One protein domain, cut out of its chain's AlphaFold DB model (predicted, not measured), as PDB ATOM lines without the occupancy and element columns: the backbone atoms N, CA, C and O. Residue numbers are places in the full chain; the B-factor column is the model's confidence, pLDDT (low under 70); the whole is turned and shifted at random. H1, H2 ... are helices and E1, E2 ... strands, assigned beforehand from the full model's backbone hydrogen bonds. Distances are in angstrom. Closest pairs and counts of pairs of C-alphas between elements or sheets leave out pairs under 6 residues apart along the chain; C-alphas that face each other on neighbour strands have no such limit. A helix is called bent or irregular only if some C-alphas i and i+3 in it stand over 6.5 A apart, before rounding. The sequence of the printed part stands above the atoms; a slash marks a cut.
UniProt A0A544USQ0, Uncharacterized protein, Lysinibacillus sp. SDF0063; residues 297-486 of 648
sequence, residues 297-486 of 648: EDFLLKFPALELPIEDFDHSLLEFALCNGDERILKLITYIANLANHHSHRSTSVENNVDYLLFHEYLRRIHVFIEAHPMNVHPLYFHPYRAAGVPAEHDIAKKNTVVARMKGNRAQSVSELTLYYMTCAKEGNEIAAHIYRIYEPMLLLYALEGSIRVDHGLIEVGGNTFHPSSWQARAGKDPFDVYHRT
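This is residues 297 to 486 of the 648 residues of an uncharacterized protein of Lysinibacillus sp. SDF0063 (UniProt A0A544USQ0). Two helices that follow one another, H7 and H8, form the core, with the long helix H4 packed along one side of them and H6 on the other. H3 packs on H8, H2 sits at the far end of H6, and a small three-stranded sheet lies beyond H4 at the opposite end of the domain. The printed part has 190 residues, in the order H1 to H8, E1, E2, E3, H9 and H10, and is mostly helix. The sheet, in the order E1, E2, E3, is antiparallel. The whole is compact and rounded, with a radius of gyration of the C-alphas of 16.0 A and spans of 41 by 41 by 30 A.

Begin at H1, residues 297 to 305, which only just touches H3, residues 327 to 337, with 3 pairs of C-alphas within 8 A; the closest are those of Pro 304 and Arg 328, 7.2 A apart. H2, residues 315 to 323, touches H3 only at the corner by their tight link, and only just, with 3 such pairs; Ala 321 and Glu 327 have the closest C-alphas, 5.3 A apart. Look next at H4, residues 352 to 372, the hub, which touches four helices. With its residues 355 to 362 alone it touches H8, residues 440 to 447, at a shallow tilt of 24 degrees, opposite ways; the closest C-alphas, Leu 358 and Pro 441, are 5.2 A apart. With residues 362 to 369 alone it touches H7, residues 430 to 438, closest at the C-alphas of Arg 365 and Ile 438, 5.6 A. H5, residues 384 to 388, touches H7, closest at the C-alphas of Ala 388 and Ile 431, 5.2 A. H6, residues 409 to 426, and H7 form a helical hairpin at a shallow tilt of 31 degrees, with the C-alphas of Ala 425 and Ala 433 closest at 4.6 A. H6 also touches H2 about perpendicular, at 80 degrees, closest at the C-alphas of Phe 320 and Lys 426, 6.4 A. H3 and H8 touch, closest at the C-alphas of Ile 336 and Ala 447, 5.3 A. E1, residues 452 to 455, E2, residues 458 to 461, and E3, residues 464 to 466, form a meander, each strand the antiparallel neighbour of the one before; N 453 and O 460 are 2.8 A apart, and N 461 and O 464 2.9 A, both within hydrogen-bond range. H4 only grazes this sheet, with residues 352 to 360. H9, residues 468 to 474, only grazes it too, and touches H4 about perpendicular, at 86 degrees, closest at the C-alphas of His 360 and Arg 474, 6.8 A. H10, residues 482 to 486, touches H4, closest at the C-alphas of Val 354 and Thr 486, 6.0 A. In H2, H3, H4, H5, H6, H8 and H10 each O i to N i+4 pair is within hydrogen-bond range; H1 has 3 of 5, H7 2 of 5 with 4 of 6 O i to N i+3 pairs, and H9 0 of 3 with 3 of 4.

Find C-alpha 297 at (108.449, 101.488, 100.635), where H1 begins; H1 and H9 are irregular, with C-alphas 301 and 304 7.2 A apart and C-alphas 469 and 472 7.7 A apart. H4 runs 30.5 A from C-alpha 352 at (121.619, 93.184, 101.407), H6 25.7 A and H3 15.6 A. H10 ends at C-alpha 486, (111.496, 94.337, 106.337).

The C-alphas of Ser 349 and Gly 428, the two farthest apart, are 43.2 A apart. The printed part has no cut. The links H3 to H4, H4 to H5 and H5 to H6 are long. The mean pLDDT of the printed part is 73.3, and 75 residues are under 70, among them 340 to 352, 374 to 400 and 452 to 477.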
ATOM      1  N   GLU A 297     109.210 100.817  99.573       54.66
ATOM      2  CA  GLU A 297     108.449 101.488 100.635       54.66
ATOM      3  C   GLU A 297     106.953 101.566 100.299       54.66
ATOM      4  O   GLU A 297     106.113 101.255 101.142       54.66
ATOM      5  N   ASP A 298     106.619 101.926  99.058       56.91
ATOM      6  CA  ASP A 298     105.239 101.990  98.580       56.91
ATOM      7  C   ASP A 298     104.631 100.599  98.428       56.91
ATOM      8  O   ASP A 298     103.465 100.404  98.763       56.91
ATOM      9  N   PHE A 299     105.412  99.636  97.933       70.81
ATOM     10  CA  PHE A 299     104.959  98.260  97.774       70.81
ATOM     11  C   PHE A 299     104.625  97.631  99.126       70.81
ATOM     12  O   PHE A 299     103.487  97.228  99.319       70.81
ATOM     13  N   LEU A 300     105.558  97.607 100.082       69.19
ATOM     14  CA  LEU A 300     105.357  96.941 101.375       69.19
ATOM     15  C   LEU A 300     104.228  97.575 102.199       69.19
ATOM     16  O   LEU A 300     103.491  96.855 102.868       69.19
ATOM     17  N   LEU A 301     104.050  98.902 102.126       64.38
ATOM     18  CA  LEU A 301     102.956  99.590 102.823       64.38
ATOM     19  C   LEU A 301     101.592  99.361 102.173       64.38
ATOM     20  O   LEU A 301     100.589  99.269 102.877       64.38
ATOM     21  N   LYS A 302     101.540  99.296 100.839       67.69
ATOM     22  CA  LYS A 302     100.287  99.107 100.094       67.69
ATOM     23  C   LYS A 302      99.951  97.635  99.895       67.69
ATOM     24  O   LYS A 302      98.807  97.339  99.581       67.69
ATOM     25  N   PHE A 303     100.904  96.726 100.105       73.94
ATOM     26  CA  PHE A 303     100.778  95.294  99.845       73.94
ATOM     27  C   PHE A 303      99.524  94.653 100.469       73.94
ATOM     28  O   PHE A 303      98.808  93.962  99.740       73.94
ATOM     29  N   PRO A 304      99.164  94.924 101.743       69.00
ATOM     30  CA  PRO A 304      97.916  94.412 102.314       69.00
ATOM     31  C   PRO A 304      96.664  94.876 101.551       69.00
ATOM     32  O   PRO A 304      95.713  94.115 101.410       69.00
ATOM     33  N   ALA A 305      96.692  96.100 101.019       70.06
ATOM     34  CA  ALA A 305      95.594  96.742 100.301       70.06
ATOM     35  C   ALA A 305      95.633  96.532  98.775       70.06
ATOM     36  O   ALA A 305      94.777  97.065  98.074       70.06
ATOM     37  N   LEU A 306      96.610  95.788  98.240       72.50
ATOM     38  CA  LEU A 306      96.628  95.453  96.818       72.50
ATOM     39  C   LEU A 306      95.466  94.511  96.493       72.50
ATOM     40  O   LEU A 306      95.232  93.533  97.208       72.50
ATOM     41  N   GLU A 307      94.764  94.802  95.400       78.88
ATOM     42  CA  GLU A 307      93.754  93.901  94.850       78.88
ATOM     43  C   GLU A 307      94.432  92.635  94.318       78.88
ATOM     44  O   GLU A 307      95.467  92.690  93.651       78.88
ATOM     45  N   LEU A 308      93.855  91.482  94.656       79.81
ATOM     46  CA  LEU A 308      94.283  90.189  94.146       79.81
ATOM     47  C   LEU A 308      93.588  89.958  92.794       79.81
ATOM     48  O   LEU A 308      92.360  89.881  92.786       79.81
ATOM     49  N   PRO A 309      94.310  89.850  91.665       78.88
ATOM     50  CA  PRO A 309      93.677  89.568  90.381       78.88
ATOM     51  C   PRO A 309      93.153  88.134  90.369       78.88
ATOM     52  O   PRO A 309      93.906  87.161  90.366       78.88
ATOM     53  N   ILE A 310      91.830  88.026  90.402       80.50
ATOM     54  CA  ILE A 310      91.089  86.773  90.565       80.50
ATOM     55  C   ILE A 310      91.279  85.869  89.341       80.50
ATOM     56  O   ILE A 310      91.346  84.652  89.482       80.50
ATOM     57  N   GLU A 311      91.434  86.457  88.153       81.56
ATOM     58  CA  GLU A 311      91.664  85.750  86.889       81.56
ATOM     59  C   GLU A 311      92.988  84.968  86.808       81.56
ATOM     60  O   GLU A 311      93.135  84.109  85.938       81.56
ATOM     61  N   ASP A 312      93.944  85.233  87.702       82.06
ATOM     62  CA  ASP A 312      95.245  84.553  87.712       82.06
ATOM     63  C   ASP A 312      95.195  83.150  88.345       82.06
ATOM     64  O   ASP A 312      96.142  82.372  88.176       82.06
ATOM     65  N   PHE A 313      94.118  82.813  89.066       85.56
ATOM     66  CA  PHE A 313      94.026  81.607  89.891       85.56
ATOM     67  C   PHE A 313      92.725  80.827  89.658       85.56
ATOM     68  O   PHE A 313      91.677  81.387  89.347       85.56
ATOM     69  N   ASP A 314      92.780  79.507  89.858       84.38
ATOM     70  CA  ASP A 314      91.579  78.669  89.916       84.38
ATOM     71  C   ASP A 314      90.665  79.128  91.066       84.38
ATOM     72  O   ASP A 314      91.133  79.352  92.185       84.38
ATOM     73  N   HIS A 315      89.357  79.233  90.807       86.25
ATOM     74  CA  HIS A 315      88.384  79.753  91.771       86.25
ATOM     75  C   HIS A 315      88.395  78.993  93.105       86.25
ATOM     76  O   HIS A 315      88.340  79.605  94.167       86.25
ATOM     77  N   SER A 316      88.561  77.669  93.068       87.69
ATOM     78  CA  SER A 316      88.611  76.837  94.274       87.69
ATOM     79  C   SER A 316      89.903  77.025  95.078       87.69
ATOM     80  O   SER A 316      89.897  76.896  96.301       87.69
ATOM     81  N   LEU A 317      91.023  77.330  94.412       86.50
ATOM     82  CA  LEU A 317      92.287  77.657  95.080       86.50
ATOM     83  C   LEU A 317      92.228  79.054  95.705       86.50
ATOM     84  O   LEU A 317      92.714  79.252  96.818       86.50
ATOM     85  N   LEU A 318      91.599  80.001  95.007       88.06
ATOM     86  CA  LEU A 318      91.360  81.348  95.505       88.06
ATOM     87  C   LEU A 318      90.476  81.340  96.760       88.06
ATOM     88  O   LEU A 318      90.852  81.943  97.763       88.06
ATOM     89  N   GLU A 319      89.338  80.640  96.732       90.12
ATOM     90  CA  GLU A 319      88.464  80.491  97.903       90.12
ATOM     91  C   GLU A 319      89.217  79.873  99.084       90.12
ATOM     92  O   GLU A 319      89.159  80.395 100.198       90.12
ATOM     93  N   PHE A 320      89.998  78.814  98.835       92.25
ATOM     94  CA  PHE A 320      90.840  78.199  99.859       92.25
ATOM     95  C   PHE A 320      91.828  79.203 100.473       92.25
ATOM     96  O   PHE A 320      91.937  79.285 101.698       92.25
ATOM     97  N   ALA A 321      92.525  79.989  99.649       90.25
ATOM     98  CA  ALA A 321      93.474  80.991 100.124       90.25
ATOM     99  C   ALA A 321      92.795  82.089 100.956       90.25
ATOM    100  O   ALA A 321      93.309  82.463 102.010       90.25
ATOM    101  N   LEU A 322      91.628  82.572 100.521       88.50
ATOM    102  CA  LEU A 322      90.853  83.592 101.232       88.50
ATOM    103  C   LEU A 322      90.354  83.078 102.588       88.50
ATOM    104  O   LEU A 322      90.546  83.750 103.600       88.50
ATOM    105  N   CYS A 323      89.790  81.866 102.640       91.00
ATOM    106  CA  CYS A 323      89.319  81.255 103.886       91.00
ATOM    107  C   CYS A 323      90.439  81.046 104.916       91.00
ATOM    108  O   CYS A 323      90.184  81.121 106.117       91.00
ATOM    109  N   ASN A 324      91.668  80.802 104.457       88.94
ATOM    110  CA  ASN A 324      92.828  80.575 105.319       88.94
ATOM    111  C   ASN A 324      93.663  81.840 105.598       88.94
ATOM    112  O   ASN A 324      94.651  81.765 106.328       88.94
ATOM    113  N   GLY A 325      93.291  83.000 105.040       87.44
ATOM    114  CA  GLY A 325      94.046  84.251 105.201       87.44
ATOM    115  C   GLY A 325      95.384  84.288 104.448       87.44
ATOM    116  O   GLY A 325      96.249  85.113 104.758       87.44
ATOM    117  N   ASP A 326      95.552  83.420 103.449       90.06
ATOM    118  CA  ASP A 326      96.772  83.243 102.655       90.06
ATOM    119  C   ASP A 326      96.736  84.024 101.321       90.06
ATOM    120  O   ASP A 326      97.583  83.829 100.449       90.06
ATOM    121  N   GLU A 327      95.791  84.960 101.156       88.44
ATOM    122  CA  GLU A 327      95.674  85.818  99.960       88.44
ATOM    123  C   GLU A 327      96.966  86.580  99.627       88.44
ATOM    124  O   GLU A 327      97.259  86.855  98.464       88.44
ATOM    125  N   ARG A 328      97.780  86.881 100.642       87.38
ATOM    126  CA  ARG A 328      99.075  87.553 100.494       87.38
ATOM    127  C   ARG A 328     100.047  86.730  99.651       87.38
ATOM    128  O   ARG A 328     100.735  87.285  98.801       87.38
ATOM    129  N   ILE A 329     100.069  85.412  99.818       90.94
ATOM    130  CA  ILE A 329     100.945  84.529  99.040       90.94
ATOM    131  C   ILE A 329     100.594  84.622  97.549       90.94
ATOM    132  O   ILE A 329     101.484  84.772  96.711       90.94
ATOM    133  N   LEU A 330      99.299  84.633  97.224       91.00
ATOM    134  CA  LEU A 330      98.826  84.791  95.850       91.00
ATOM    135  C   LEU A 330      99.175  86.180  95.284       91.00
ATOM    136  O   LEU A 330      99.690  86.273  94.169       91.00
ATOM    137  N   LYS A 331      99.008  87.253  96.076       88.69
ATOM    138  CA  LYS A 331      99.408  88.620  95.685       88.69
ATOM    139  C   LYS A 331     100.904  88.711  95.356       88.69
ATOM    140  O   LYS A 331     101.264  89.366  94.379       88.69
ATOM    141  N   LEU A 332     101.778  88.049  96.127       88.94
ATOM    142  CA  LEU A 332     103.223  88.011  95.846       88.94
ATOM    143  C   LEU A 332     103.522  87.316  94.517       88.94
ATOM    144  O   LEU A 332     104.282  87.847  93.713       88.94
ATOM    145  N   ILE A 333     102.904  86.163  94.264       89.38
ATOM    146  CA  ILE A 333     103.099  85.388  93.031       89.38
ATOM    147  C   ILE A 333     102.665  86.196  91.804       89.38
ATOM    148  O   ILE A 333     103.413  86.298  90.833       89.38
ATOM    149  N   THR A 334     101.496  86.835  91.854       86.69
ATOM    150  CA  THR A 334     101.053  87.753  90.797       86.69
ATOM    151  C   THR A 334     102.036  88.906  90.611       86.69
ATOM    152  O   THR A 334     102.372  89.250  89.479       86.69
ATOM    153  N   TYR A 335     102.499  89.521  91.703       83.12
ATOM    154  CA  TYR A 335     103.421  90.652  91.630       83.12
ATOM    155  C   TYR A 335     104.727  90.266  90.927       83.12
ATOM    156  O   TYR A 335     105.126  90.934  89.978       83.12
ATOM    157  N   ILE A 336     105.323  89.138  91.324       83.38
ATOM    158  CA  ILE A 336     106.505  88.528  90.695       83.38
ATOM    159  C   ILE A 336     106.263  88.292  89.195       83.38
ATOM    160  O   ILE A 336     107.101  88.642  88.367       83.38
ATOM    161  N   ALA A 337     105.097  87.753  88.823       82.38
ATOM    162  CA  ALA A 337     104.740  87.485  87.428       82.38
ATOM    163  C   ALA A 337     104.626  88.745  86.559       82.38
ATOM    164  O   ALA A 337     104.816  88.662  85.347       82.38
ATOM    165  N   ASN A 338     104.322  89.892  87.169       79.06
ATOM    166  CA  ASN A 338     104.152  91.167  86.478       79.06
ATOM    167  C   ASN A 338     105.437  92.008  86.425       79.06
ATOM    168  O   ASN A 338     105.429  93.077  85.814       79.06
ATOM    169  N   LEU A 339     106.544  91.550  87.022       73.06
ATOM    170  CA  LEU A 339     107.836  92.222  86.896       73.06
ATOM    171  C   LEU A 339     108.348  92.073  85.454       73.06
ATOM    172  O   LEU A 339     108.727  90.984  85.020       73.06
ATOM    173  N   ALA A 340     108.363  93.185  84.707       54.91
ATOM    174  CA  ALA A 340     108.684  93.226  83.274       54.91
ATOM    175  C   ALA A 340     110.041  92.577  82.937       54.91
ATOM    176  O   ALA A 340     110.190  91.938  81.889       54.91
ATOM    177  N   ASN A 341     111.001  92.689  83.858       55.12
ATOM    178  CA  ASN A 341     112.255  91.953  83.866       55.12
ATOM    179  C   ASN A 341     112.624  91.608  85.315       55.12
ATOM    180  O   ASN A 341     112.988  92.493  86.085       55.12
ATOM    181  N   HIS A 342     112.626  90.321  85.675       52.41
ATOM    182  CA  HIS A 342     113.400  89.870  86.832       52.41
ATOM    183  C   HIS A 342     114.874  90.013  86.495       52.41
ATOM    184  O   HIS A 342     115.538  89.112  85.977       52.41
ATOM    185  N   HIS A 343     115.402  91.189  86.757       51.06
ATOM    186  CA  HIS A 343     116.823  91.359  86.734       51.06
ATOM    187  C   HIS A 343     117.385  90.736  88.011       51.06
ATOM    188  O   HIS A 343     116.989  91.092  89.118       51.06
ATOM    189  N   SER A 344     118.354  89.829  87.871       48.66
ATOM    190  CA  SER A 344     119.230  89.431  88.974       48.66
ATOM    191  C   SER A 344     120.170  90.595  89.314       48.66
ATOM    192  O   SER A 344     121.388  90.517  89.128       48.66
ATOM    193  N   HIS A 345     119.600  91.733  89.701       49.38
ATOM    194  CA  HIS A 345     120.362  92.884  90.133       49.38
ATOM    195  C   HIS A 345     121.014  92.548  91.466       49.38
ATOM    196  O   HIS A 345     120.412  91.926  92.335       49.38
ATOM    197  N   ARG A 346     122.277  92.939  91.614       48.09
ATOM    198  CA  ARG A 346     122.939  92.841  92.910       48.09
ATOM    199  C   ARG A 346     122.296  93.877  93.822       48.09
ATOM    200  O   ARG A 346     122.319  95.061  93.491       48.09
ATOM    201  N   SER A 347     121.716  93.413  94.923       53.72
ATOM    202  CA  SER A 347     121.417  94.252  96.076       53.72
ATOM    203  C   SER A 347     122.711  94.948  96.498       53.72
ATOM    204  O   SER A 347     123.788  94.341  96.510       53.72
ATOM    205  N   THR A 348     122.632  96.246  96.768       55.44
ATOM    206  CA  THR A 348     123.767  96.980  97.335       55.44
ATOM    207  C   THR A 348     124.091  96.451  98.732       55.44
ATOM    208  O   THR A 348     123.255  95.803  99.363       55.44
ATOM    209  N   SER A 349     125.286  96.743  99.252       57.12
ATOM    210  CA  SER A 349     125.683  96.338 100.612       57.12
ATOM    211  C   SER A 349     124.680  96.771 101.684       57.12
ATOM    212  O   SER A 349     124.500  96.071 102.674       57.12
ATOM    213  N   VAL A 350     123.985  97.881 101.438       59.44
ATOM    214  CA  VAL A 350     122.960  98.454 102.308       59.44
ATOM    215  C   VAL A 350     121.603  97.736 102.166       59.44
ATOM    216  O   VAL A 350     120.910  97.498 103.150       59.44
ATOM    217  N   GLU A 351     121.222  97.340 100.947       67.88
ATOM    218  CA  GLU A 351     119.977  96.595 100.664       67.88
ATOM    219  C   GLU A 351     120.079  95.104 101.041       67.88
ATOM    220  O   GLU A 351     119.076  94.458 101.339       67.88
ATOM    221  N   ASN A 352     121.298  94.567 101.066       69.25
ATOM    222  CA  ASN A 352     121.619  93.184 101.407       69.25
ATOM    223  C   ASN A 352     121.057  92.741 102.772       69.25
ATOM    224  O   ASN A 352     120.696  91.577 102.940       69.25
ATOM    225  N   ASN A 353     120.910  93.658 103.731       72.81
ATOM    226  CA  ASN A 353     120.338  93.338 105.038       72.81
ATOM    227  C   ASN A 353     118.882  92.857 104.943       72.81
ATOM    228  O   ASN A 353     118.477  91.967 105.692       72.81
ATOM    229  N   VAL A 354     118.101  93.373 103.990       78.44
ATOM    230  CA  VAL A 354     116.720  92.927 103.771       78.44
ATOM    231  C   VAL A 354     116.675  91.516 103.188       78.44
ATOM    232  O   VAL A 354     115.906  90.686 103.676       78.44
ATOM    233  N   ASP A 355     117.539  91.210 102.218       80.25
ATOM    234  CA  ASP A 355     117.658  89.860 101.653       80.25
ATOM    235  C   ASP A 355     118.042  88.844 102.738       80.25
ATOM    236  O   ASP A 355     117.457  87.761 102.825       80.25
ATOM    237  N   TYR A 356     118.984  89.218 103.611       79.19
ATOM    238  CA  TYR A 356     119.382  88.395 104.748       79.19
ATOM    239  C   TYR A 356     118.224  88.161 105.726       79.19
ATOM    240  O   TYR A 356     117.997  87.019 106.117       79.19
ATOM    241  N   LEU A 357     117.464  89.198 106.096       82.38
ATOM    242  CA  LEU A 357     116.321  89.078 107.014       82.38
ATOM    243  C   LEU A 357     115.231  88.142 106.474       82.38
ATOM    244  O   LEU A 357     114.723  87.291 107.205       82.38
ATOM    245  N   LEU A 358     114.887  88.276 105.192       87.19
ATOM    246  CA  LEU A 358     113.868  87.446 104.544       87.19
ATOM    247  C   LEU A 358     114.306  85.987 104.452       87.19
ATOM    248  O   LEU A 358     113.538  85.072 104.749       87.19
ATOM    249  N   PHE A 359     115.568  85.765 104.099       85.94
ATOM    250  CA  PHE A 359     116.123  84.426 104.042       85.94
ATOM    251  C   PHE A 359     116.299  83.799 105.434       85.94
ATOM    252  O   PHE A 359     116.062  82.607 105.615       85.94
ATOM    253  N   HIS A 360     116.646  84.596 106.441       85.06
ATOM    254  CA  HIS A 360     116.687  84.166 107.835       85.06
ATOM    255  C   HIS A 360     115.302  83.709 108.321       85.06
ATOM    256  O   HIS A 360     115.188  82.660 108.954       85.06
ATOM    257  N   GLU A 361     114.235  84.442 107.990       87.75
ATOM    258  CA  GLU A 361     112.863  84.026 108.310       87.75
ATOM    259  C   GLU A 361     112.467  82.730 107.591       87.75
ATOM    260  O   GLU A 361     111.839  81.858 108.193       87.75
ATOM    261  N   TYR A 362     112.882  82.554 106.335       87.81
ATOM    262  CA  TYR A 362     112.721  81.285 105.619       87.81
ATOM    263  C   TYR A 362     113.400  80.121 106.364       87.81
ATOM    264  O   TYR A 362     112.758  79.102 106.630       87.81
ATOM    265  N   LEU A 363     114.660  80.287 106.788       83.62
ATOM    266  CA  LEU A 363     115.371  79.276 107.577       83.62
ATOM    267  C   LEU A 363     114.689  79.001 108.924       83.62
ATOM    268  O   LEU A 363     114.559  77.839 109.308       83.62
ATOM    269  N   ARG A 364     114.209  80.032 109.629       87.19
ATOM    270  CA  ARG A 364     113.460  79.863 110.885       87.19
ATOM    271  C   ARG A 364     112.202  79.019 110.669       87.19
ATOM    272  O   ARG A 364     111.956  78.091 111.436       87.19
ATOM    273  N   ARG A 365     111.409  79.312 109.632       87.12
ATOM    274  CA  ARG A 365     110.183  78.552 109.322       87.12
ATOM    275  C   ARG A 365     110.490  77.086 109.011       87.12
ATOM    276  O   ARG A 365     109.776  76.215 109.502       87.12
ATOM    277  N   ILE A 366     111.580  76.808 108.292       80.75
ATOM    278  CA  ILE A 366     112.082  75.437 108.092       80.75
ATOM    279  C   ILE A 366     112.454  74.790 109.429       80.75
ATOM    280  O   ILE A 366     112.076  73.647 109.677       80.75
ATOM    281  N   HIS A 367     113.170  75.506 110.299       81.12
ATOM    282  CA  HIS A 367     113.596  74.988 111.599       81.12
ATOM    283  C   HIS A 367     112.422  74.544 112.462       81.12
ATOM    284  O   HIS A 367     112.385  73.397 112.900       81.12
ATOM    285  N   VAL A 368     111.433  75.423 112.626       83.75
ATOM    286  CA  VAL A 368     110.218  75.130 113.394       83.75
ATOM    287  C   VAL A 368     109.447  73.963 112.777       83.75
ATOM    288  O   VAL A 368     108.974  73.086 113.498       83.75
ATOM    289  N   PHE A 369     109.338  73.921 111.447       81.44
ATOM    290  CA  PHE A 369     108.639  72.841 110.758       81.44
ATOM    291  C   PHE A 369     109.289  71.474 111.010       81.44
ATOM    292  O   PHE A 369     108.580  70.513 111.301       81.44
ATOM    293  N   ILE A 370     110.621  71.396 110.944       76.56
ATOM    294  CA  ILE A 370     111.381  70.155 111.149       76.56
ATOM    295  C   ILE A 370     111.370  69.711 112.615       76.56
ATOM    296  O   ILE A 370     111.295  68.514 112.875       76.56
ATOM    297  N   GLU A 371     111.416  70.643 113.573       79.12
ATOM    298  CA  GLU A 371     111.255  70.306 114.996       79.12
ATOM    299  C   GLU A 371     109.858  69.725 115.279       79.12
ATOM    300  O   GLU A 371     109.736  68.758 116.030       79.12
ATOM    301  N   ALA A 372     108.811  70.272 114.652       79.94
ATOM    302  CA  ALA A 372     107.438  69.788 114.807       79.94
ATOM    303  C   ALA A 372     107.160  68.476 114.047       79.94
ATOM    304  O   ALA A 372     106.317  67.687 114.470       79.94
ATOM    305  N   HIS A 373     107.876  68.230 112.947       74.25
ATOM    306  CA  HIS A 373     107.722  67.055 112.090       74.25
ATOM    307  C   HIS A 373     109.098  66.414 111.852       74.25
ATOM    308  O   HIS A 373     109.739  66.702 110.836       74.25
ATOM    309  N   PRO A 374     109.584  65.558 112.775       64.38
ATOM    310  CA  PRO A 374     110.913  64.966 112.682       64.38
ATOM    311  C   PRO A 374     111.082  64.186 111.376       64.38
ATOM    312  O   PRO A 374     110.384  63.203 111.122       64.38
ATOM    313  N   MET A 375     112.022  64.619 110.541       58.44
ATOM    314  CA  MET A 375     112.300  64.019 109.236       58.44
ATOM    315  C   MET A 375     113.759  63.575 109.136       58.44
ATOM    316  O   MET A 375     114.667  64.285 109.558       58.44
ATOM    317  N   ASN A 376     114.000  62.429 108.493       51.19
ATOM    318  CA  ASN A 376     115.339  61.869 108.254       51.19
ATOM    319  C   ASN A 376     116.071  62.528 107.060       51.19
ATOM    320  O   ASN A 376     116.717  61.835 106.275       51.19
ATOM    321  N   VAL A 377     115.936  63.844 106.854       47.56
ATOM    322  CA  VAL A 377     116.530  64.542 105.695       47.56
ATOM    323  C   VAL A 377     117.150  65.871 106.116       47.56
ATOM    324  O   VAL A 377     116.604  66.584 106.954       47.56
ATOM    325  N   HIS A 378     118.295  66.214 105.519       47.69
ATOM    326  CA  HIS A 378     118.982  67.468 105.804       47.69
ATOM    327  C   HIS A 378     118.128  68.683 105.337       47.69
ATOM    328  O   HIS A 378     117.758  68.744 104.168       47.69
ATOM    329  N   PRO A 379     117.864  69.680 106.197       46.56
ATOM    330  CA  PRO A 379     116.925  70.807 106.007       46.56
ATOM    331  C   PRO A 379     117.124  71.712 104.780       46.56
ATOM    332  O   PRO A 379     116.180  72.326 104.300       46.56
ATOM    333  N   LEU A 380     118.344  71.813 104.251       47.06
ATOM    334  CA  LEU A 380     118.619  72.539 102.996       47.06
ATOM    335  C   LEU A 380     118.548  71.669 101.737       47.06
ATOM    336  O   LEU A 380     118.563  72.188 100.628       47.06
ATOM    337  N   TYR A 381     118.435  70.358 101.927       50.47
ATOM    338  CA  TYR A 381     118.011  69.383 100.922       50.47
ATOM    339  C   TYR A 381     116.594  68.904 101.254       50.47
ATOM    340  O   TYR A 381     116.220  67.771 100.950       50.47
ATOM    341  N   PHE A 382     115.830  69.755 101.953       52.03
ATOM    342  CA  PHE A 382     114.443  69.501 102.268       52.03
ATOM    343  C   PHE A 382     113.730  69.232 100.951       52.03
ATOM    344  O   PHE A 382     113.723  70.057 100.039       52.03
ATOM    345  N   HIS A 383     113.201  68.022 100.857       58.91
ATOM    346  CA  HIS A 383     112.386  67.548  99.759       58.91
ATOM    347  C   HIS A 383     110.947  67.543 100.271       58.91
ATOM    348  O   HIS A 383     110.479  66.486 100.712       58.91
ATOM    349  N   PRO A 384     110.266  68.707 100.302       59.53
ATOM    350  CA  PRO A 384     108.940  68.829 100.891       59.53
ATOM    351  C   PRO A 384     107.944  67.833 100.295       59.53
ATOM    352  O   PRO A 384     107.056  67.364 101.000       59.53
ATOM    353  N   TYR A 385     108.162  67.402  99.049       59.53
ATOM    354  CA  TYR A 385     107.367  66.368  98.403       59.53
ATOM    355  C   TYR A 385     107.406  65.015  99.135       59.53
ATOM    356  O   TYR A 385     106.378  64.354  99.265       59.53
ATOM    357  N   ARG A 386     108.561  64.616  99.693       61.34
ATOM    358  CA  ARG A 386     108.685  63.375 100.483       61.34
ATOM    359  C   ARG A 386     107.950  63.479 101.811       61.34
ATOM    360  O   ARG A 386     107.361  62.499 102.247       61.34
ATOM    361  N   ALA A 387     107.989  64.654 102.436       59.19
ATOM    362  CA  ALA A 387     107.294  64.922 103.690       59.19
ATOM    363  C   ALA A 387     105.772  64.946 103.495       59.19
ATOM    364  O   ALA A 387     105.033  64.388 104.297       59.19
ATOM    365  N   ALA A 388     105.314  65.552 102.400       59.03
ATOM    366  CA  ALA A 388     103.904  65.632 102.049       59.03
ATOM    367  C   ALA A 388     103.360  64.353 101.384       59.03
ATOM    368  O   ALA A 388     102.158  64.264 101.163       59.03
ATOM    369  N   GLY A 389     104.192  63.356 101.059       59.50
ATOM    370  CA  GLY A 389     103.741  62.132 100.382       59.50
ATOM    371  C   GLY A 389     103.231  62.376  98.957       59.50
ATOM    372  O   GLY A 389     102.329  61.682  98.494       59.50
ATOM    373  N   VAL A 390     103.788  63.376  98.273       65.31
ATOM    374  CA  VAL A 390     103.372  63.819  96.936       65.31
ATOM    375  C   VAL A 390     104.471  63.545  95.889       65.31
ATOM    376  O   VAL A 390     105.635  63.371  96.269       65.31
ATOM    377  N   PRO A 391     104.131  63.443  94.583       60.22
ATOM    378  CA  PRO A 391     105.096  63.198  93.507       60.22
ATOM    379  C   PRO A 391     106.312  64.133  93.525       60.22
ATOM    380  O   PRO A 391     106.241  65.261  94.010       60.22
ATOM    381  N   ALA A 392     107.436  63.654  92.982       53.34
ATOM    382  CA  ALA A 392     108.683  64.410  92.954       53.34
ATOM    383  C   ALA A 392     108.513  65.750  92.225       53.34
ATOM    384  O   ALA A 392     107.801  65.848  91.231       53.34
ATOM    385  N   GLU A 393     109.226  66.778  92.688       55.03
ATOM    386  CA  GLU A 393     109.017  68.164  92.243       55.03
ATOM    387  C   GLU A 393     109.195  68.397  90.736       55.03
ATOM    388  O   GLU A 393     108.665  69.354  90.181       55.03
ATOM    389  N   HIS A 394     109.917  67.503  90.059       50.81
ATOM    390  CA  HIS A 394     110.171  67.568  88.619       50.81
ATOM    391  C   HIS A 394     108.963  67.093  87.785       50.81
ATOM    392  O   HIS A 394     108.872  67.437  86.608       50.81
ATOM    393  N   ASP A 395     108.007  66.385  88.401       50.34
ATOM    394  CA  ASP A 395     106.752  65.936  87.780       50.34
ATOM    395  C   ASP A 395     105.616  66.976  87.907       50.34
ATOM    396  O   ASP A 395     104.512  66.768  87.406       50.34
ATOM    397  N   ILE A 396     105.868  68.123  88.555       57.59
ATOM    398  CA  ILE A 396     104.860  69.160  88.865       57.59
ATOM    399  C   ILE A 396     104.565  70.084  87.654       57.59
ATOM    400  O   ILE A 396     103.781  71.031  87.739       57.59
ATOM    401  N   ALA A 397     105.145  69.820  86.477       52.34
ATOM    402  CA  ALA A 397     105.112  70.742  85.342       52.34
ATOM    403  C   ALA A 397     103.690  71.173  84.881       52.34
ATOM    404  O   ALA A 397     102.897  70.386  84.371       52.34
ATOM    405  N   LYS A 398     103.468  72.498  84.992       56.97
ATOM    406  CA  LYS A 398     102.514  73.407  84.312       56.97
ATOM    407  C   LYS A 398     101.009  73.112  84.407       56.97
ATOM    408  O   LYS A 398     100.387  72.650  83.454       56.97
ATOM    409  N   LYS A 399     100.388  73.592  85.494       56.06
ATOM    410  CA  LYS A 399      98.938  73.894  85.541       56.06
ATOM    411  C   LYS A 399      98.577  75.355  85.850       56.06
ATOM    412  O   LYS A 399      97.423  75.720  85.676       56.06
ATOM    413  N   ASN A 400      99.532  76.200  86.258       66.56
ATOM    414  CA  ASN A 400      99.255  77.585  86.663       66.56
ATOM    415  C   ASN A 400      99.704  78.604  85.605       66.56
ATOM    416  O   ASN A 400     100.894  78.739  85.314       66.56
ATOM    417  N   THR A 401      98.741  79.338  85.046       72.44
ATOM    418  CA  THR A 401      98.930  80.352  83.992       72.44
ATOM    419  C   THR A 401      99.751  81.553  84.464       72.44
ATOM    420  O   THR A 401     100.570  82.058  83.697       72.44
ATOM    421  N   VAL A 402      99.607  81.969  85.729       83.50
ATOM    422  CA  VAL A 402     100.362  83.085  86.334       83.50
ATOM    423  C   VAL A 402     101.877  82.857  86.316       83.50
ATOM    424  O   VAL A 402     102.641  83.749  85.955       83.50
ATOM    425  N   VAL A 403     102.316  81.635  86.620       81.88
ATOM    426  CA  VAL A 403     103.735  81.258  86.646       81.88
ATOM    427  C   VAL A 403     104.341  81.282  85.245       81.88
ATOM    428  O   VAL A 403     105.488  81.682  85.075       81.88
ATOM    429  N   ALA A 404     103.571  80.903  84.220       78.19
ATOM    430  CA  ALA A 404     104.053  80.884  82.841       78.19
ATOM    431  C   ALA A 404     104.455  82.279  82.318       78.19
ATOM    432  O   ALA A 404     105.168  82.364  81.318       78.19
ATOM    433  N   ARG A 405     104.022  83.361  82.986       80.19
ATOM    434  CA  ARG A 405     104.420  84.744  82.677       80.19
ATOM    435  C   ARG A 405     105.785  85.128  83.267       80.19
ATOM    436  O   ARG A 405     106.397  86.082  82.792       80.19
ATOM    437  N   MET A 406     106.281  84.399  84.270       79.06
ATOM    438  CA  MET A 406     107.527  84.721  84.972       79.06
ATOM    439  C   MET A 406     108.760  84.435  84.104       79.06
ATOM    440  O   MET A 406     108.908  83.350  83.543       79.06
ATOM    441  N   LYS A 407     109.693  85.392  84.039       61.38
ATOM    442  CA  LYS A 407     111.010  85.215  83.405       61.38
ATOM    443  C   LYS A 407     112.074  84.997  84.481       61.38
ATOM    444  O   LYS A 407     112.508  85.957  85.097       61.38
ATOM    445  N   GLY A 408     112.526  83.764  84.703       62.09
ATOM    446  CA  GLY A 408     113.663  83.475  85.589       62.09
ATOM    447  C   GLY A 408     113.457  82.248  86.474       62.09
ATOM    448  O   GLY A 408     112.495  82.174  87.233       62.09
ATOM    449  N   ASN A 409     114.406  81.307  86.421       67.69
ATOM    450  CA  ASN A 409     114.203  79.954  86.950       67.69
ATOM    451  C   ASN A 409     113.917  79.902  88.463       67.69
ATOM    452  O   ASN A 409     113.102  79.101  88.888       67.69
ATOM    453  N   ARG A 410     114.539  80.749  89.300       76.62
ATOM    454  CA  ARG A 410     114.414  80.627  90.772       76.62
ATOM    455  C   ARG A 410     113.078  81.135  91.329       76.62
ATOM    456  O   ARG A 410     112.429  80.416  92.083       76.62
ATOM    457  N   ALA A 411     112.662  82.345  90.949       78.88
ATOM    458  CA  ALA A 411     111.381  82.915  91.383       78.88
ATOM    459  C   ALA A 411     110.194  82.119  90.818       78.88
ATOM    460  O   ALA A 411     109.214  81.876  91.526       78.88
ATOM    461  N   GLN A 412     110.331  81.643  89.574       82.88
ATOM    462  CA  GLN A 412     109.376  80.736  88.949       82.88
ATOM    463  C   GLN A 412     109.248  79.432  89.747       82.88
ATOM    464  O   GLN A 412     108.145  79.102  90.168       82.88
ATOM    465  N   SER A 413     110.355  78.737  90.041       80.00
ATOM    466  CA  SER A 413     110.312  77.474  90.794       80.00
ATOM    467  C   SER A 413     109.723  77.631  92.197       80.00
ATOM    468  O   SER A 413     108.911  76.809  92.610       80.00
ATOM    469  N   VAL A 414     110.070  78.692  92.935       84.31
ATOM    470  CA  VAL A 414     109.479  78.926  94.268       84.31
ATOM    471  C   VAL A 414     107.973  79.192  94.173       84.31
ATOM    472  O   VAL A 414     107.208  78.678  94.991       84.31
ATOM    473  N   SER A 415     107.526  79.930  93.157       87.06
ATOM    474  CA  SER A 415     106.098  80.177  92.917       87.06
ATOM    475  C   SER A 415     105.347  78.901  92.519       87.06
ATOM    476  O   SER A 415     104.254  78.650  93.024       87.06
ATOM    477  N   GLU A 416     105.947  78.059  91.671       84.31
ATOM    478  CA  GLU A 416     105.410  76.748  91.275       84.31
ATOM    479  C   GLU A 416     105.206  75.834  92.479       84.31
ATOM    480  O   GLU A 416     104.102  75.327  92.689       84.31
ATOM    481  N   LEU A 417     106.250  75.672  93.296       82.50
ATOM    482  CA  LEU A 417     106.207  74.844  94.498       82.50
ATOM    483  C   LEU A 417     105.163  75.357  95.490       82.50
ATOM    484  O   LEU A 417     104.395  74.570  96.039       82.50
ATOM    485  N   THR A 418     105.081  76.674  95.681       88.88
ATOM    486  CA  THR A 418     104.103  77.271  96.596       88.88
ATOM    487  C   THR A 418     102.667  76.947  96.174       88.88
ATOM    488  O   THR A 418     101.895  76.444  96.990       88.88
ATOM    489  N   LEU A 419     102.307  77.171  94.903       88.06
ATOM    490  CA  LEU A 419     100.955  76.881  94.395       88.06
ATOM    491  C   LEU A 419     100.633  75.390  94.419       88.06
ATOM    492  O   LEU A 419      99.491  75.004  94.672       88.06
ATOM    493  N   TYR A 420     101.634  74.550  94.169       84.00
ATOM    494  CA  TYR A 420     101.477  73.109  94.237       84.00
ATOM    495  C   TYR A 420     101.131  72.644  95.652       84.00
ATOM    496  O   TYR A 420     100.089  72.023  95.855       84.00
ATOM    497  N   TYR A 421     101.943  73.008  96.648       86.19
ATOM    498  CA  TYR A 421     101.684  72.620  98.036       86.19
ATOM    499  C   TYR A 421     100.380  73.228  98.568       86.19
ATOM    500  O   TYR A 421      99.666  72.573  99.322       86.19
ATOM    501  N   MET A 422     100.008  74.430  98.124       89.25
ATOM    502  CA  MET A 422      98.705  75.018  98.440       89.25
ATOM    503  C   MET A 422      97.538  74.214  97.843       89.25
ATOM    504  O   MET A 422      96.512  74.031  98.494       89.25
ATOM    505  N   THR A 423      97.705  73.670  96.635       86.75
ATOM    506  CA  THR A 423      96.710  72.787  96.007       86.75
ATOM    507  C   THR A 423      96.576  71.471  96.771       86.75
ATOM    508  O   THR A 423      95.461  71.062  97.084       86.75
ATOM    509  N   CYS A 424      97.691  70.848  97.154       83.94
ATOM    510  CA  CYS A 424      97.663  69.641  97.981       83.94
ATOM    511  C   CYS A 424      97.018  69.899  99.352       83.94
ATOM    512  O   CYS A 424      96.259  69.068  99.842       83.94
ATOM    513  N   ALA A 425      97.280  71.058  99.964       88.75
ATOM    514  CA  ALA A 425      96.644  71.456 101.218       88.75
ATOM    515  C   ALA A 425      95.121  71.582 101.068       88.75
ATOM    516  O   ALA A 425      94.375  71.052 101.891       88.75
ATOM    517  N   LYS A 426      94.655  72.207  99.978       88.94
ATOM    518  CA  LYS A 426      93.231  72.272  99.616       88.94
ATOM    519  C   LYS A 426      92.607  70.881  99.454       88.94
ATOM    520  O   LYS A 426      91.449  70.686  99.805       88.94
ATOM    521  N   GLU A 427      93.366  69.914  98.945       87.44
ATOM    522  CA  GLU A 427      92.945  68.513  98.789       87.44
ATOM    523  C   GLU A 427      92.995  67.699 100.100       87.44
ATOM    524  O   GLU A 427      92.676  66.512 100.098       87.44
ATOM    525  N   GLY A 428      93.347  68.328 101.229       84.50
ATOM    526  CA  GLY A 428      93.337  67.713 102.560       84.50
ATOM    527  C   GLY A 428      94.707  67.255 103.067       84.50
ATOM    528  O   GLY A 428      94.775  66.535 104.061       84.50
ATOM    529  N   ASN A 429      95.806  67.648 102.418       82.06
ATOM    530  CA  ASN A 429      97.151  67.308 102.876       82.06
ATOM    531  C   ASN A 429      97.629  68.254 103.993       82.06
ATOM    532  O   ASN A 429      98.065  69.378 103.735       82.06
ATOM    533  N   GLU A 430      97.586  67.776 105.237       83.62
ATOM    534  CA  GLU A 430      97.958  68.549 106.430       83.62
ATOM    535  C   GLU A 430      99.424  69.009 106.415       83.62
ATOM    536  O   GLU A 430      99.730  70.142 106.779       83.62
ATOM    537  N   ILE A 431     100.343  68.176 105.920       81.31
ATOM    538  CA  ILE A 431     101.765  68.526 105.832       81.31
ATOM    539  C   ILE A 431     101.988  69.634 104.795       81.31
ATOM    540  O   ILE A 431     102.699  70.609 105.055       81.31
ATOM    541  N   ALA A 432     101.329  69.538 103.639       82.56
ATOM    542  CA  ALA A 432     101.380  70.577 102.618       82.56
ATOM    543  C   ALA A 432     100.821  71.916 103.133       82.56
ATOM    544  O   ALA A 432     101.367  72.965 102.782       82.56
ATOM    545  N   ALA A 433      99.819  71.882 104.025       85.38
ATOM    546  CA  ALA A 433      99.233  73.069 104.659       85.38
ATOM    547  C   ALA A 433     100.225  73.877 105.519       85.38
ATOM    548  O   ALA A 433     100.038  75.076 105.753       85.38
ATOM    549  N   HIS A 434     101.306  73.236 105.959       85.19
ATOM    550  CA  HIS A 434     102.418  73.894 106.638       85.19
ATOM    551  C   HIS A 434     103.528  74.314 105.668       85.19
ATOM    552  O   HIS A 434     104.105  75.389 105.835       85.19
ATOM    553  N   ILE A 435     103.807  73.512 104.636       83.50
ATOM    554  CA  ILE A 435     104.937  73.720 103.719       83.50
ATOM    555  C   ILE A 435     104.791  74.982 102.869       83.50
ATOM    556  O   ILE A 435     105.746  75.752 102.784       83.50
ATOM    557  N   TYR A 436     103.639  75.237 102.232       87.06
ATOM    558  CA  TYR A 436     103.551  76.368 101.290       87.06
ATOM    559  C   TYR A 436     103.801  77.721 101.979       87.06
ATOM    560  O   TYR A 436     104.385  78.627 101.387       87.06
ATOM    561  N   ARG A 437     103.440  77.839 103.265       89.88
ATOM    562  CA  ARG A 437     103.680  79.040 104.078       89.88
ATOM    563  C   ARG A 437     105.159  79.266 104.382       89.88
ATOM    564  O   ARG A 437     105.554  80.395 104.659       89.88
ATOM    565  N   ILE A 438     106.003  78.234 104.309       87.69
ATOM    566  CA  ILE A 438     107.455  78.378 104.488       87.69
ATOM    567  C   ILE A 438     108.044  79.257 103.378       87.69
ATOM    568  O   ILE A 438     108.967  80.015 103.650       87.69
ATOM    569  N   TYR A 439     107.489  79.221 102.161       88.00
ATOM    570  CA  TYR A 439     108.012  79.957 101.004       88.00
ATOM    571  C   TYR A 439     107.625  81.443 100.950       88.00
ATOM    572  O   TYR A 439     108.204  82.184 100.158       88.00
ATOM    573  N   GLU A 440     106.704  81.921 101.789       90.12
ATOM    574  CA  GLU A 440     106.271  83.330 101.794       90.12
ATOM    575  C   GLU A 440     107.438  84.343 101.907       90.12
ATOM    576  O   GLU A 440     107.474  85.275 101.102       90.12
ATOM    577  N   PRO A 441     108.449  84.173 102.790       89.31
ATOM    578  CA  PRO A 441     109.592  85.090 102.859       89.31
ATOM    579  C   PRO A 441     110.462  85.063 101.594       89.31
ATOM    580  O   PRO A 441     111.021  86.085 101.208       89.31
ATOM    581  N   MET A 442     110.550  83.914 100.917       87.56
ATOM    582  CA  MET A 442     111.281  83.766  99.653       87.56
ATOM    583  C   MET A 442     110.553  84.454  98.497       87.56
ATOM    584  O   MET A 442     111.182  85.119  97.677       87.56
ATOM    585  N   LEU A 443     109.225  84.331  98.446       88.88
ATOM    586  CA  LEU A 443     108.395  85.076  97.501       88.88
ATOM    587  C   LEU A 443     108.523  86.580  97.740       88.88
ATOM    588  O   LEU A 443     108.693  87.339  96.791       88.88
ATOM    589  N   LEU A 444     108.520  87.013  99.003       86.88
ATOM    590  CA  LEU A 444     108.745  88.411  99.349       86.88
ATOM    591  C   LEU A 444     110.143  88.880  98.917       86.88
ATOM    592  O   LEU A 444     110.259  89.943  98.317       86.88
ATOM    593  N   LEU A 445     111.185  88.070  99.125       85.81
ATOM    594  CA  LEU A 445     112.545  88.360  98.659       85.81
ATOM    595  C   LEU A 445     112.584  88.568  97.143       85.81
ATOM    596  O   LEU A 445     113.124  89.569  96.680       85.81
ATOM    597  N   TYR A 446     111.963  87.682  96.363       83.31
ATOM    598  CA  TYR A 446     111.927  87.833  94.907       83.31
ATOM    599  C   TYR A 446     111.040  88.987  94.437       83.31
ATOM    600  O   TYR A 446     111.396  89.651  93.466       83.31
ATOM    601  N   ALA A 447     109.937  89.279  95.131       81.38
ATOM    602  CA  ALA A 447     109.123  90.465  94.870       81.38
ATOM    603  C   ALA A 447     109.923  91.762  95.094       81.38
ATOM    604  O   ALA A 447     109.734  92.736  94.375       81.38
ATOM    605  N   LEU A 448     110.870  91.762  96.034       76.88
ATOM    606  CA  LEU A 448     111.803  92.872  96.256       76.88
ATOM    607  C   LEU A 448     113.041  92.829  95.343       76.88
ATOM    608  O   LEU A 448     113.978  93.606  95.541       76.88
ATOM    609  N   GLU A 449     113.037  91.962  94.324       73.69
ATOM    610  CA  GLU A 449     114.148  91.729  93.389       73.69
ATOM    611  C   GLU A 449     115.448  91.265  94.074       73.69
ATOM    612  O   GLU A 449     116.542  91.470  93.545       73.69
ATOM    613  N   GLY A 450     115.337  90.654  95.256       74.06
ATOM    614  CA  GLY A 450     116.455  90.086  95.997       74.06
ATOM    615  C   GLY A 450     117.044  88.857  95.307       74.06
ATOM    616  O   GLY A 450     116.426  88.226  94.439       74.06
ATOM    617  N   SER A 451     118.261  88.477  95.703       70.81
ATOM    618  CA  SER A 451     118.929  87.308  95.127       70.81
ATOM    619  C   SER A 451     119.623  86.444  96.174       70.81
ATOM    620  O   SER A 451     120.277  86.935  97.087       70.81
ATOM    621  N   ILE A 452     119.504  85.130  95.993       69.00
ATOM    622  CA  ILE A 452     120.247  84.109  96.737       69.00
ATOM    623  C   ILE A 452     121.120  83.400  95.730       69.00
ATOM    624  O   ILE A 452     120.620  83.026  94.666       69.00
ATOM    625  N   ARG A 453     122.394  83.198  96.042       64.69
ATOM    626  CA  ARG A 453     123.328  82.438  95.214       64.69
ATOM    627  C   ARG A 453     123.792  81.204  95.963       64.69
ATOM    628  O   ARG A 453     123.905  81.204  97.181       64.69
ATOM    629  N   VAL A 454     124.031  80.150  95.200       53.16
ATOM    630  CA  VAL A 454     124.701  78.951  95.686       53.16
ATOM    631  C   VAL A 454     125.953  78.829  94.842       53.16
ATOM    632  O   VAL A 454     125.837  78.685  93.625       53.16
ATOM    633  N   ASP A 455     127.112  78.975  95.472       45.38
ATOM    634  CA  ASP A 455     128.412  78.932  94.807       45.38
ATOM    635  C   ASP A 455     129.378  78.098  95.653       45.38
ATOM    636  O   ASP A 455     129.405  78.235  96.874       45.38
ATOM    637  N   HIS A 456     130.111  77.177  95.028       36.81
ATOM    638  CA  HIS A 456     131.046  76.254  95.697       36.81
ATOM    639  C   HIS A 456     130.498  75.539  96.953       36.81
ATOM    640  O   HIS A 456     131.219  75.306  97.921       36.81
ATOM    641  N   GLY A 457     129.206  75.193  96.960       43.91
ATOM    642  CA  GLY A 457     128.568  74.554  98.115       43.91
ATOM    643  C   GLY A 457     128.302  75.498  99.292       43.91
ATOM    644  O   GLY A 457     127.991  75.024 100.376       43.91
ATOM    645  N   LEU A 458     128.395  76.815  99.101       45.00
ATOM    646  CA  LEU A 458     128.019  77.847 100.063       45.00
ATOM    647  C   LEU A 458     126.757  78.575  99.591       45.00
ATOM    648  O   LEU A 458     126.533  78.738  98.393       45.00
ATOM    649  N   ILE A 459     125.939  79.029 100.538       57.66
ATOM    650  CA  ILE A 459     124.798  79.907 100.281       57.66
ATOM    651  C   ILE A 459     125.249  81.342 100.535       57.66
ATOM    652  O   ILE A 459     125.667  81.674 101.645       57.66
ATOM    653  N   GLU A 460     125.144  82.180  99.509       62.81
ATOM    654  CA  GLU A 460     125.365  83.622  99.575       62.81
ATOM    655  C   GLU A 460     124.013  84.344  99.507       62.81
ATOM    656  O   GLU A 460     123.250  84.197  98.548       62.81
ATOM    657  N   VAL A 461     123.713  85.130 100.537       69.19
ATOM    658  CA  VAL A 461     122.492  85.933 100.636       69.19
ATOM    659  C   VAL A 461     122.752  87.169 101.482       69.19
ATOM    660  O   VAL A 461     123.335  87.083 102.565       69.19
ATOM    661  N   GLY A 462     122.350  88.335 100.981       61.56
ATOM    662  CA  GLY A 462     122.517  89.585 101.714       61.56
ATOM    663  C   GLY A 462     123.969  89.884 102.103       61.56
ATOM    664  O   GLY A 462     124.234  90.285 103.232       61.56
ATOM    665  N   GLY A 463     124.928  89.616 101.209       56.34
ATOM    666  CA  GLY A 463     126.360  89.813 101.471       56.34
ATOM    667  C   GLY A 463     126.964  88.869 102.521       56.34
ATOM    668  O   GLY A 463     128.150  88.976 102.826       56.34
ATOM    669  N   ASN A 464     126.177  87.936 103.065       56.72
ATOM    670  CA  ASN A 464     126.642  86.879 103.950       56.72
ATOM    671  C   ASN A 464     126.815  85.587 103.163       56.72
ATOM    672  O   ASN A 464     125.970  85.235 102.345       56.72
ATOM    673  N   THR A 465     127.887  84.856 103.456       61.19
ATOM    674  CA  THR A 465     128.145  83.533 102.885       61.19
ATOM    675  C   THR A 465     128.245  82.516 104.012       61.19
ATOM    676  O   THR A 465     128.956  82.741 104.993       61.19
ATOM    677  N   PHE A 466     127.533  81.397 103.907       53.41
ATOM    678  CA  PHE A 466     127.606  80.330 104.901       53.41
ATOM    679  C   PHE A 466     127.442  78.949 104.260       53.41
ATOM    680  O   PHE A 466     126.792  78.789 103.229       53.41
ATOM    681  N   HIS A 467     128.045  77.936 104.880       65.12
ATOM    682  CA  HIS A 467     127.887  76.559 104.429       65.12
ATOM    683  C   HIS A 467     126.493  76.033 104.802       65.12
ATOM    684  O   HIS A 467     126.053  76.274 105.931       65.12
ATOM    685  N   PRO A 468     125.811  75.278 103.922       59.91
ATOM    686  CA  PRO A 468     124.517  74.677 104.189       59.91
ATOM    687  C   PRO A 468     124.425  73.962 105.540       59.91
ATOM    688  O   PRO A 468     123.455  74.138 106.268       59.91
ATOM    689  N   SER A 469     125.446  73.210 105.943       63.66
ATOM    690  CA  SER A 469     125.426  72.506 107.238       63.66
ATOM    691  C   SER A 469     125.277  73.433 108.454       63.66
ATOM    692  O   SER A 469     124.849  72.985 109.510       63.66
ATOM    693  N   SER A 470     125.601  74.721 108.323       65.00
ATOM    694  CA  SER A 470     125.556  75.704 109.412       65.00
ATOM    695  C   SER A 470     124.236  76.476 109.482       65.00
ATOM    696  O   SER A 470     124.137  77.448 110.229       65.00
ATOM    697  N   TRP A 471     123.218  76.081 108.713       68.00
ATOM    698  CA  TRP A 471     121.953  76.812 108.618       68.00
ATOM    699  C   TRP A 471     121.216  76.938 109.961       68.00
ATOM    700  O   TRP A 471     120.606  77.970 110.201       68.00
ATOM    701  N   GLN A 472     121.322  75.957 110.869       68.81
ATOM    702  CA  GLN A 472     120.701  76.015 112.206       68.81
ATOM    703  C   GLN A 472     121.285  77.138 113.061       68.81
ATOM    704  O   GLN A 472     120.546  77.835 113.741       68.81
ATOM    705  N   ALA A 473     122.599  77.366 112.979       68.00
ATOM    706  CA  ALA A 473     123.252  78.484 113.662       68.00
ATOM    707  C   ALA A 473     122.845  79.848 113.077       68.00
ATOM    708  O   ALA A 473     123.138  80.891 113.656       68.00
ATOM    709  N   ARG A 474     122.200  79.840 111.905       68.56
ATOM    710  CA  ARG A 474     121.657  81.011 111.214       68.56
ATOM    711  C   ARG A 474     120.138  81.088 111.292       68.56
ATOM    712  O   ARG A 474     119.590  82.099 110.885       68.56
ATOM    713  N   ALA A 475     119.466  80.052 111.781       67.75
ATOM    714  CA  ALA A 475     118.038  80.061 112.014       67.75
ATOM    715  C   ALA A 475     117.821  80.576 113.439       67.75
ATOM    716  O   ALA A 475     118.085  79.870 114.411       67.75
ATOM    717  N   GLY A 476     117.357  81.818 113.584       66.94
ATOM    718  CA  GLY A 476     116.757  82.250 114.846       66.94
ATOM    719  C   GLY A 476     115.587  81.333 115.229       66.94
ATOM    720  O   GLY A 476     115.155  80.504 114.430       66.94
ATOM    721  N   LYS A 477     115.057  81.469 116.449       66.31
ATOM    722  CA  LYS A 477     113.876  80.702 116.897       66.31
ATOM    723  C   LYS A 477     112.628  81.564 117.039       66.31
ATOM    724  O   LYS A 477     111.528  81.107 116.725       66.31
ATOM    725  N   ASP A 478     112.805  82.824 117.419       76.94
ATOM    726  CA  ASP A 478     111.688  83.716 117.700       76.94
ATOM    727  C   ASP A 478     111.045  84.241 116.408       76.94
ATOM    728  O   ASP A 478     111.751  84.719 115.513       76.94
ATOM    729  N   PRO A 479     109.709  84.137 116.268       76.25
ATOM    730  CA  PRO A 479     109.006  84.731 115.144       76.25
ATOM    731  C   PRO A 479     109.077  86.256 115.222       76.25
ATOM    732  O   PRO A 479     109.002  86.846 116.299       76.25
ATOM    733  N   PHE A 480     109.145  86.899 114.062       77.62
ATOM    734  CA  PHE A 480     108.986  88.342 113.941       77.62
ATOM    735  C   PHE A 480     108.014  88.670 112.810       77.62
ATOM    736  O   PHE A 480     107.791  87.866 111.902       77.62
ATOM    737  N   ASP A 481     107.428  89.865 112.864       82.00
ATOM    738  CA  ASP A 481     106.637  90.374 111.751       82.00
ATOM    739  C   ASP A 481     107.578  90.706 110.590       82.00
ATOM    740  O   ASP A 481     108.215  91.764 110.557       82.00
ATOM    741  N   VAL A 482     107.684  89.763 109.651       78.88
ATOM    742  CA  VAL A 482     108.570  89.871 108.492       78.88
ATOM    743  C   VAL A 482     108.257  91.109 107.656       78.88
ATOM    744  O   VAL A 482     109.173  91.758 107.174       78.88
ATOM    745  N   TYR A 483     106.994  91.520 107.553       77.69
ATOM    746  CA  TYR A 483     106.607  92.676 106.751       77.69
ATOM    747  C   TYR A 483     106.997  93.981 107.432       77.69
ATOM    748  O   TYR A 483     107.643  94.829 106.812       77.69
ATOM    749  N   HIS A 484     106.643  94.132 108.711       77.19
ATOM    750  CA  HIS A 484     106.995  95.325 109.473       77.19
ATOM    751  C   HIS A 484     108.514  95.472 109.586       77.19
ATOM    752  O   HIS A 484     109.048  96.545 109.312       77.19
ATOM    753  N   ARG A 485     109.225  94.392 109.935       80.94
ATOM    754  CA  ARG A 485     110.682  94.430 110.096       80.94
ATOM    755  C   ARG A 485     111.399  94.649 108.770       80.94
ATOM    756  O   ARG A 485     112.365  95.400 108.747       80.94
ATOM    757  N   THR A 486     110.932  94.061 107.667       78.00
ATOM    758  CA  THR A 486     111.496  94.337 106.337       78.00
ATOM    759  C   THR A 486     111.243  95.782 105.910       78.00
ATOM    760  O   THR A 486     112.157  96.422 105.400       78.00
TER     761      THR A 486